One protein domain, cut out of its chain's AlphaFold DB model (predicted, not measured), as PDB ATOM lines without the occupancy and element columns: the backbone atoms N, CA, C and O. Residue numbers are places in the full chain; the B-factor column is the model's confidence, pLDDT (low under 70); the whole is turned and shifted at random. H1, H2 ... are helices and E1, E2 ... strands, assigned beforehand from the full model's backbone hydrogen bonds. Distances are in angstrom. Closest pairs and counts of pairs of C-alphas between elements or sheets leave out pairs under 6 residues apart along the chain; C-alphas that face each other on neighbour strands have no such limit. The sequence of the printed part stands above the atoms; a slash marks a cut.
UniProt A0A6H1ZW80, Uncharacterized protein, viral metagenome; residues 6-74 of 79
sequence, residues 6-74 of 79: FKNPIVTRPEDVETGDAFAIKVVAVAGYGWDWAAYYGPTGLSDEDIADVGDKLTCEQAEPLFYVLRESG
ATOM      1  N   PHE A   6     -30.996 -49.247 -24.393       78.44
ATOM      2  CA  PHE A   6     -31.101 -48.466 -23.162       78.44
ATOM      3  C   PHE A   6     -29.718 -48.195 -22.551       78.44
ATOM      4  O   PHE A   6     -28.992 -49.134 -22.221       78.44
ATOM      5  N   LYS A   7     -29.376 -46.917 -22.364       79.50
ATOM      6  CA  LYS A   7     -28.147 -46.439 -21.716       79.50
ATOM      7  C   LYS A   7     -28.443 -45.789 -20.359       79.50
ATOM      8  O   LYS A   7     -29.538 -45.285 -20.106       79.50
ATOM      9  N   ASN A   8     -27.449 -45.811 -19.469       77.06
ATOM     10  CA  ASN A   8     -27.538 -45.197 -18.145       77.06
ATOM     11  C   ASN A   8     -27.137 -43.710 -18.223       77.06
ATOM     12  O   ASN A   8     -25.964 -43.419 -18.454       77.06
ATOM     13  N   PRO A   9     -28.059 -42.770 -17.967       74.25
ATOM     14  CA  PRO A   9     -27.790 -41.346 -18.151       74.25
ATOM     15  C   PRO A   9     -26.782 -40.753 -17.159       74.25
ATOM     16  O   PRO A   9     -26.258 -39.678 -17.411       74.25
ATOM     17  N   ILE A  10     -26.491 -41.431 -16.043       73.06
ATOM     18  CA  ILE A  10     -25.535 -40.943 -15.033       73.06
ATOM     19  C   ILE A  10     -24.087 -41.087 -15.517       73.06
ATOM     20  O   ILE A  10     -23.216 -40.320 -15.116       73.06
ATOM     21  N   VAL A  11     -23.814 -42.096 -16.347       81.06
ATOM     22  CA  VAL A  11     -22.446 -42.462 -16.758       81.06
ATOM     23  C   VAL A  11     -22.173 -42.205 -18.235       81.06
ATOM     24  O   VAL A  11     -21.011 -42.143 -18.626       81.06
ATOM     25  N   THR A  12     -23.219 -42.056 -19.049       82.62
ATOM     26  CA  THR A  12     -23.085 -41.711 -20.464       82.62
ATOM     27  C   THR A  12     -22.700 -40.247 -20.599       82.62
ATOM     28  O   THR A  12     -23.417 -39.368 -20.118       82.62
ATOM     29  N   ARG A  13     -21.579 -39.968 -21.270       85.38
ATOM     30  CA  ARG A  13     -21.196 -38.591 -21.582       85.38
ATOM     31  C   ARG A  13     -21.952 -38.103 -22.818       85.38
ATOM     32  O   ARG A  13     -22.331 -38.927 -23.649       85.38
ATOM     33  N   PRO A  14     -22.165 -36.784 -22.975       87.94
ATOM     34  CA  PRO A  14     -22.853 -36.241 -24.144       87.94
ATOM     35  C   PRO A  14     -22.245 -36.685 -25.483       87.94
ATOM     36  O   PRO A  14     -22.983 -36.950 -26.427       87.94
ATOM     37  N   GLU A  15     -20.918 -36.808 -25.558       94.62
ATOM     38  CA  GLU A  15     -20.199 -37.270 -26.750       94.62
ATOM     39  C   GLU A  15     -20.396 -38.763 -27.085       94.62
ATOM     40  O   GLU A  15     -20.109 -39.162 -28.210       94.62
ATOM     41  N   ASP A  16     -20.917 -39.569 -26.151       91.06
ATOM     42  CA  ASP A  16     -21.120 -41.020 -26.300       91.06
ATOM     43  C   ASP A  16     -22.558 -41.390 -26.738       91.06
ATOM     44  O   ASP A  16     -22.934 -42.573 -26.751       91.06
ATOM     45  N   VAL A  17     -23.401 -40.390 -27.021       90.69
ATOM     46  CA  VAL A  17     -24.804 -40.572 -27.423       90.69
ATOM     47  C   VAL A  17     -24.895 -40.816 -28.928       90.69
ATOM     48  O   VAL A  17     -24.458 -39.998 -29.735       90.69
ATOM     49  N   GLU A  18     -25.525 -41.923 -29.311       93.56
ATOM     50  CA  GLU A  18     -25.661 -42.365 -30.696       93.56
ATOM     51  C   GLU A  18     -27.133 -42.549 -31.097       93.56
ATOM     52  O   GLU A  18     -28.035 -42.750 -30.277       93.56
ATOM     53  N   THR A  19     -27.394 -42.508 -32.406       91.75
ATOM     54  CA  THR A  19     -28.726 -42.790 -32.954       91.75
ATOM     55  C   THR A  19     -29.158 -44.211 -32.598       91.75
ATOM     56  O   THR A  19     -28.516 -45.180 -32.995       91.75
ATOM     57  N   GLY A  20     -30.300 -44.334 -31.920       88.50
ATOM     58  CA  GLY A  20     -30.845 -45.620 -31.470       88.50
ATOM     59  C   GLY A  20     -30.674 -45.870 -29.973       88.50
ATOM     60  O   GLY A  20     -31.271 -46.814 -29.452       88.50
ATOM     61  N   ASP A  21     -29.942 -45.007 -29.268       86.69
ATOM     62  CA  ASP A  21     -29.923 -45.017 -27.812       86.69
ATOM     63  C   ASP A  21     -31.268 -44.571 -27.233       86.69
ATOM     64  O   ASP A  21     -31.934 -43.665 -27.737       86.69
ATOM     65  N   ALA A  22     -31.653 -45.204 -26.131       76.19
ATOM     66  CA  ALA A  22     -32.765 -44.799 -25.292       76.19
ATOM     67  C   ALA A  22     -32.274 -44.567 -23.864       76.19
ATOM     68  O   ALA A  22     -31.385 -45.254 -23.373       76.19
ATOM     69  N   PHE A  23     -32.892 -43.625 -23.163       77.94
ATOM     70  CA  PHE A  23     -32.594 -43.346 -21.764       77.94
ATOM     71  C   PHE A  23     -33.880 -43.496 -20.968       77.94
ATOM     72  O   PHE A  23     -34.925 -42.977 -21.362       77.94
ATOM     73  N   ALA A  24     -33.824 -44.239 -19.865       59.97
ATOM     74  CA  ALA A  24     -34.972 -44.373 -18.986       59.97
ATOM     75  C   ALA A  24     -35.149 -43.075 -18.190       59.97
ATOM     76  O   ALA A  24     -34.280 -42.697 -17.406       59.97
ATOM     77  N   ILE A  25     -36.285 -42.410 -18.393       63.44
ATOM     78  CA  ILE A  25     -36.652 -41.183 -17.690       63.44
ATOM     79  C   ILE A  25     -37.838 -41.507 -16.796       63.44
ATOM     80  O   ILE A  25     -38.873 -41.965 -17.278       63.44
ATOM     81  N   LYS A  26     -37.704 -41.264 -15.492       58.19
ATOM     82  CA  LYS A  26     -38.856 -41.217 -14.595       58.19
ATOM     83  C   LYS A  26     -39.252 -39.758 -14.453       58.19
ATOM     84  O   LYS A  26     -38.520 -39.013 -13.821       58.19
ATOM     85  N   VAL A  27     -40.385 -39.385 -15.035       61.78
ATOM     86  CA  VAL A  27     -40.996 -38.070 -14.827       61.78
ATOM     87  C   VAL A  27     -42.018 -38.223 -13.708       61.78
ATOM     88  O   VAL A  27     -42.974 -38.987 -13.842       61.78
ATOM     89  N   VAL A  28     -41.798 -37.540 -12.588       62.62
ATOM     90  CA  VAL A  28     -42.791 -37.411 -11.515       62.62
ATOM     91  C   VAL A  28     -43.410 -36.033 -11.662       62.62
ATOM     92  O   VAL A  28     -42.682 -35.052 -11.586       62.62
ATOM     93  N   ALA A  29     -44.717 -35.969 -11.910       61.78
ATOM     94  CA  ALA A  29     -45.466 -34.721 -11.875       61.78
ATOM     95  C   ALA A  29     -46.322 -34.683 -10.618       61.78
ATOM     96  O   ALA A  29     -47.123 -35.586 -10.368       61.78
ATOM     97  N   VAL A  30     -46.151 -33.617  -9.849       62.69
ATOM     98  CA  VAL A  30     -46.891 -33.360  -8.619       62.69
ATOM     99  C   VAL A  30     -47.605 -32.025  -8.793       62.69
ATOM    100  O   VAL A  30     -47.012 -31.071  -9.293       62.69
ATOM    101  N   ALA A  31     -48.883 -31.958  -8.417       62.16
ATOM    102  CA  ALA A  31     -49.603 -30.690  -8.370       62.16
ATOM    103  C   ALA A  31     -49.146 -29.926  -7.121       62.16
ATOM    104  O   ALA A  31     -49.534 -30.283  -6.006       62.16
ATOM    105  N   GLY A  32     -48.305 -28.912  -7.314       60.94
ATOM    106  CA  GLY A  32     -47.776 -28.091  -6.233       60.94
ATOM    107  C   GLY A  32     -48.760 -27.027  -5.735       60.94
ATOM    108  O   GLY A  32     -49.938 -26.957  -6.125       60.94
ATOM    109  N   TYR A  33     -48.282 -26.199  -4.807       57.47
ATOM    110  CA  TYR A  33     -49.064 -25.110  -4.232       57.47
ATOM    111  C   TYR A  33     -49.137 -23.946  -5.229       57.47
ATOM    112  O   TYR A  33     -48.122 -23.362  -5.589       57.47
ATOM    113  N   GLY A  34     -50.345 -23.570  -5.657       62.22
ATOM    114  CA  GLY A  34     -50.524 -22.538  -6.689       62.22
ATOM    115  C   GLY A  34     -50.747 -23.079  -8.102       62.22
ATOM    116  O   GLY A  34     -50.672 -22.301  -9.049       62.22
ATOM    117  N   TRP A  35     -51.127 -24.357  -8.221       60.09
ATOM    118  CA  TRP A  35     -51.497 -25.025  -9.478       60.09
ATOM    119  C   TRP A  35     -50.307 -25.316 -10.402       60.09
ATOM    120  O   TRP A  35     -50.513 -25.638 -11.566       60.09
ATOM    121  N   ASP A  36     -49.082 -25.254  -9.884       63.41
ATOM    122  CA  ASP A  36     -47.853 -25.459 -10.635       63.41
ATOM    123  C   ASP A  36     -47.453 -26.930 -10.777       63.41
ATOM    124  O   ASP A  36     -47.933 -27.813 -10.062       63.41
ATOM    125  N   TRP A  37     -46.622 -27.187 -11.786       70.94
ATOM    126  CA  TRP A  37     -46.156 -28.514 -12.160       70.94
ATOM    127  C   TRP A  37     -44.650 -28.500 -12.154       70.94
ATOM    128  O   TRP A  37     -44.046 -27.653 -12.807       70.94
ATOM    129  N   ALA A  38     -44.067 -29.459 -11.455       70.62
ATOM    130  CA  ALA A  38     -42.639 -29.685 -11.462       70.62
ATOM    131  C   ALA A  38     -42.361 -31.113 -11.920       70.62
ATOM    132  O   ALA A  38     -43.099 -32.039 -11.577       70.62
ATOM    133  N   ALA A  39     -41.309 -31.269 -12.709       70.00
ATOM    134  CA  ALA A  39     -40.794 -32.541 -13.164       70.00
ATOM    135  C   ALA A  39     -39.343 -32.704 -12.719       70.00
ATOM    136  O   ALA A  39     -38.609 -31.742 -12.519       70.00
ATOM    137  N   TYR A  40     -38.915 -33.951 -12.591       67.50
ATOM    138  CA  TYR A  40     -37.521 -34.278 -12.340       67.50
ATOM    139  C   TYR A  40     -37.067 -35.371 -13.303       67.50
ATOM    140  O   TYR A  40     -37.853 -36.250 -13.659       67.50
ATOM    141  N   TYR A  41     -35.800 -35.319 -13.711       64.62
ATOM    142  CA  TYR A  41     -35.163 -36.325 -14.555       64.62
ATOM    143  C   TYR A  41     -34.225 -37.221 -13.732       64.62
ATOM    144  O   TYR A  41     -33.202 -36.771 -13.222       64.62
ATOM    145  N   GLY A  42     -34.526 -38.523 -13.670       58.81
ATOM    146  CA  GLY A  42     -33.607 -39.555 -13.166       58.81
ATOM    147  C   GLY A  42     -33.938 -40.098 -11.766       58.81
ATOM    148  O   GLY A  42     -34.956 -39.734 -11.177       58.81
ATOM    149  N   PRO A  43     -33.122 -41.028 -11.230       55.16
ATOM    150  CA  PRO A  43     -33.296 -41.525  -9.871       55.16
ATOM    151  C   PRO A  43     -32.988 -40.403  -8.877       55.16
ATOM    152  O   PRO A  43     -31.911 -39.811  -8.906       55.16
ATOM    153  N   THR A  44     -33.938 -40.119  -7.996       60.31
ATOM    154  CA  THR A  44     -33.808 -39.094  -6.963       60.31
ATOM    155  C   THR A  44     -34.233 -39.643  -5.610       60.31
ATOM    156  O   THR A  44     -35.097 -40.517  -5.537       60.31
ATOM    157  N   GLY A  45     -33.580 -39.159  -4.553       63.78
ATOM    158  CA  GLY A  45     -33.988 -39.391  -3.167       63.78
ATOM    159  C   GLY A  45     -34.973 -38.342  -2.645       63.78
ATOM    160  O   GLY A  45     -35.350 -38.414  -1.482       63.78
ATOM    161  N   LEU A  46     -35.340 -37.366  -3.482       64.12
ATOM    162  CA  LEU A  46     -36.270 -36.291  -3.150       64.12
ATOM    163  C   LEU A  46     -37.696 -36.832  -2.994       64.12
ATOM    164  O   LEU A  46     -38.102 -37.731  -3.740       64.12
ATOM    165  N   SER A  47     -38.441 -36.286  -2.029       72.25
ATOM    166  CA  SER A  47     -39.871 -36.573  -1.896       72.25
ATOM    167  C   SER A  47     -40.672 -35.909  -3.020       72.25
ATOM    168  O   SER A  47     -40.165 -35.071  -3.767       72.25
ATOM    169  N   ASP A  48     -41.954 -36.258  -3.128       70.88
ATOM    170  CA  ASP A  48     -42.863 -35.584  -4.054       70.88
ATOM    171  C   ASP A  48     -43.001 -34.083  -3.715       70.88
ATOM    172  O   ASP A  48     -43.113 -33.267  -4.629       70.88
ATOM    173  N   GLU A  49     -42.938 -33.691  -2.432       70.69
ATOM    174  CA  GLU A  49     -42.936 -32.271  -2.043       70.69
ATOM    175  C   GLU A  49     -41.655 -31.554  -2.469       70.69
ATOM    176  O   GLU A  49     -41.722 -30.444  -2.993       70.69
ATOM    177  N   ASP A  50     -40.499 -32.195  -2.292       72.88
ATOM    178  CA  ASP A  50     -39.222 -31.631  -2.726       72.88
ATOM    179  C   ASP A  50     -39.203 -31.456  -4.253       72.88
ATOM    180  O   ASP A  50     -38.796 -30.412  -4.758       72.88
ATOM    181  N   ILE A  51     -39.694 -32.447  -5.009       71.25
ATOM    182  CA  ILE A  51     -39.826 -32.343  -6.470       71.25
ATOM    183  C   ILE A  51     -40.776 -31.204  -6.837       71.25
ATOM    184  O   ILE A  51     -40.465 -30.439  -7.747       71.25
ATOM    185  N   ALA A  52     -41.902 -31.064  -6.131       72.00
ATOM    186  CA  ALA A  52     -42.839 -29.971  -6.352       72.00
ATOM    187  C   ALA A  52     -42.192 -28.597  -6.136       72.00
ATOM    188  O   ALA A  52     -42.552 -27.667  -6.849       72.00
ATOM    189  N   ASP A  53     -41.241 -28.458  -5.210       72.00
ATOM    190  CA  ASP A  53     -40.567 -27.190  -4.910       72.00
ATOM    191  C   ASP A  53     -39.407 -26.890  -5.875       72.00
ATOM    192  O   ASP A  53     -39.383 -25.827  -6.502       72.00
ATOM    193  N   VAL A  54     -38.483 -27.845  -6.061       71.69
ATOM    194  CA  VAL A  54     -37.197 -27.623  -6.757       71.69
ATOM    195  C   VAL A  54     -37.089 -28.244  -8.151       71.69
ATOM    196  O   VAL A  54     -36.068 -28.066  -8.816       71.69
ATOM    197  N   GLY A  55     -38.095 -29.001  -8.592       72.38
ATOM    198  CA  GLY A  55     -38.104 -29.613  -9.920       72.38
ATOM    199  C   GLY A  55     -38.256 -28.596 -11.055       72.38
ATOM    200  O   GLY A  55     -38.680 -27.453 -10.857       72.38
ATOM    201  N   ASP A  56     -37.952 -29.042 -12.273       75.81
ATOM    202  CA  ASP A  56     -38.126 -28.256 -13.492       75.81
ATOM    203  C   ASP A  56     -39.608 -27.946 -13.692       75.81
ATOM    204  O   ASP A  56     -40.435 -28.848 -13.858       75.81
ATOM    205  N   LYS A  57     -39.955 -26.658 -13.672       75.50
ATOM    206  CA  LYS A  57     -41.343 -26.229 -13.833       75.50
ATOM    207  C   LYS A  57     -41.781 -26.413 -15.283       75.50
ATOM    208  O   LYS A  57     -41.128 -25.909 -16.197       75.50
ATOM    209  N   LEU A  58     -42.884 -27.125 -15.490       70.88
ATOM    210  CA  LEU A  58     -43.438 -27.389 -16.817       70.88
ATOM    211  C   LEU A  58     -44.615 -26.462 -17.105       70.88
ATOM    212  O   LEU A  58     -45.503 -26.301 -16.269       70.88
ATOM    213  N   THR A  59     -44.642 -25.911 -18.315       71.69
ATOM    214  CA  THR A  59     -45.812 -25.183 -18.835       71.69
ATOM    215  C   THR A  59     -47.006 -26.121 -19.035       71.69
ATOM    216  O   THR A  59     -46.839 -27.342 -19.145       71.69
ATOM    217  N   CYS A  60     -48.215 -25.557 -19.141       70.62
ATOM    218  CA  CYS A  60     -49.431 -26.309 -19.462       70.62
ATOM    219  C   CYS A  60     -49.261 -27.174 -20.727       70.62
ATOM    220  O   CYS A  60     -49.544 -28.370 -20.689       70.62
ATOM    221  N   GLU A  61     -48.725 -26.601 -21.810       75.75
ATOM    222  CA  GLU A  61     -48.530 -27.285 -23.099       75.75
ATOM    223  C   GLU A  61     -47.609 -28.514 -22.984       75.75
ATOM    224  O   GLU A  61     -47.869 -29.558 -23.581       75.75
ATOM    225  N   GLN A  62     -46.546 -28.421 -22.179       74.88
ATOM    226  CA  GLN A  62     -45.598 -29.521 -21.965       74.88
ATOM    227  C   GLN A  62     -46.168 -30.622 -21.061       74.88
ATOM    228  O   GLN A  62     -45.873 -31.803 -21.243       74.88
ATOM    229  N   ALA A  63     -46.967 -30.231 -20.072       70.81
ATOM    230  CA  ALA A  63     -47.546 -31.114 -19.072       70.81
ATOM    231  C   ALA A  63     -48.739 -31.930 -19.602       70.81
ATOM    232  O   ALA A  63     -48.901 -33.106 -19.255       70.81
ATOM    233  N   GLU A  64     -49.554 -31.317 -20.463       73.44
ATOM    234  CA  GLU A  64     -50.803 -31.866 -20.986       73.44
ATOM    235  C   GLU A  64     -50.679 -33.279 -21.601       73.44
ATOM    236  O   GLU A  64     -51.429 -34.172 -21.185       73.44
ATOM    237  N   PRO A  65     -49.746 -33.546 -22.539       74.00
ATOM    238  CA  PRO A  65     -49.627 -34.865 -23.159       74.00
ATOM    239  C   PRO A  65     -49.046 -35.934 -22.224       74.00
ATOM    240  O   PRO A  65     -49.187 -37.125 -22.500       74.00
ATOM    241  N   LEU A  66     -48.383 -35.537 -21.132       71.19
ATOM    242  CA  LEU A  66     -47.682 -36.456 -20.235       71.19
ATOM    243  C   LEU A  66     -48.583 -36.990 -19.111       71.19
ATOM    244  O   LEU A  66     -48.365 -38.103 -18.631       71.19
ATOM    245  N   PHE A  67     -49.610 -36.236 -18.701       69.75
ATOM    246  CA  PHE A  67     -50.404 -36.556 -17.509       69.75
ATOM    247  C   PHE A  67     -51.895 -36.250 -17.686       69.75
ATOM    248  O   PHE A  67     -52.442 -35.305 -17.112       69.75
ATOM    249  N   TYR A  68     -52.577 -37.128 -18.424       67.75
ATOM    250  CA  TYR A  68     -54.012 -37.038 -18.724       67.75
ATOM    251  C   TYR A  68     -54.892 -36.694 -17.507       67.75
ATOM    252  O   TYR A  68     -55.715 -35.790 -17.574       67.75
ATOM    253  N   VAL A  69     -54.703 -37.365 -16.364       67.38
ATOM    254  CA  VAL A  69     -55.548 -37.151 -15.170       67.38
ATOM    255  C   VAL A  69     -55.420 -35.726 -14.620       67.38
ATOM    256  O   VAL A  69     -56.407 -35.141 -14.180       67.38
ATOM    257  N   LEU A  70     -54.215 -35.159 -14.652       63.75
ATOM    258  CA  LEU A  70     -53.965 -33.819 -14.134       63.75
ATOM    259  C   LEU A  70     -54.416 -32.740 -15.129       63.75
ATOM    260  O   LEU A  70     -55.003 -31.745 -14.703       63.75
ATOM    261  N   ARG A  71     -54.275 -32.976 -16.439       65.81
ATOM    262  CA  ARG A  71     -54.900 -32.143 -17.477       65.81
ATOM    263  C   ARG A  71     -56.398 -31.974 -17.243       65.81
ATOM    264  O   ARG A  71     -56.894 -30.853 -17.194       65.81
ATOM    265  N   GLU A  72     -57.117 -33.084 -17.085       72.12
ATOM    266  CA  GLU A  72     -58.578 -33.063 -16.925       72.12
ATOM    267  C   GLU A  72     -59.014 -32.345 -15.633       72.12
ATOM    268  O   GLU A  72     -60.172 -31.962 -15.484       72.12
ATOM    269  N   SER A  73     -58.086 -32.115 -14.698       69.94
ATOM    270  CA  SER A  73     -58.338 -31.370 -13.463       69.94
ATOM    271  C   SER A  73     -58.107 -29.854 -13.568       69.94
ATOM    272  O   SER A  73     -58.357 -29.142 -12.592       69.94
ATOM    273  N   GLY A  74     -57.645 -29.350 -14.720       63.12
ATOM    274  CA  GLY A  74     -57.454 -27.916 -14.975       63.12
ATOM    275  C   GLY A  74     -56.316 -27.265 -14.183       63.12
ATOM    276  O   GLY A  74     -56.306 -26.047 -14.019       63.12
TER     277      GLY A  74
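What this domain is: This is residues 6 to 74 of the 79 residues of an uncharacterized protein of viral metagenome (UniProt A0A6H1ZW80). Little regular structure is here: a looped head, residues 6 to 23 with E1, is joined by strung-out residues 24 to 28 to a larger, loose end where E2 lies between H1 and short H2. The 69 printed residues include two named strands, then three named helices; the class is mixed, with only 21 residues in named elements. The whole is loose, radius of gyration of the C-alphas 14.2 A, spanning 40 by 25 by 16 A.

Where its parts are: Find C-alpha 48 at (-42.863, -35.584, -4.054); from there H1 runs 10.1 A to residue 54. Look back for E2, residues 37 to 39, and E1, residues 21 to 23, then ahead for H2, 60 to 63, and H3, 68 to 71, ending at (-54.900, -32.143, -17.477).

How they stand to each other: The closest C-alphas of H1 and E2, Ala 52 and Ala 38, are 5.1 A apart. H2 and H3 are close but not clearly touching, Ala 63 to Arg 71, 7.6 A between C-alphas. E1 and E2 pair with no named strand; residues 6 to 7 pair parallel with 22 to 23 of E1. Every O i to N i+4 pair in H1 is within hydrogen-bond range; H2 and H3 are too short for one.

The domain as a whole: The farthest C-alphas, Glu 15 and Ser 73, are 40.8 A apart. The printed part has no cut; E1 to E2 is a long link. Confidence is under 70 at 27 residues, among them 24 to 36.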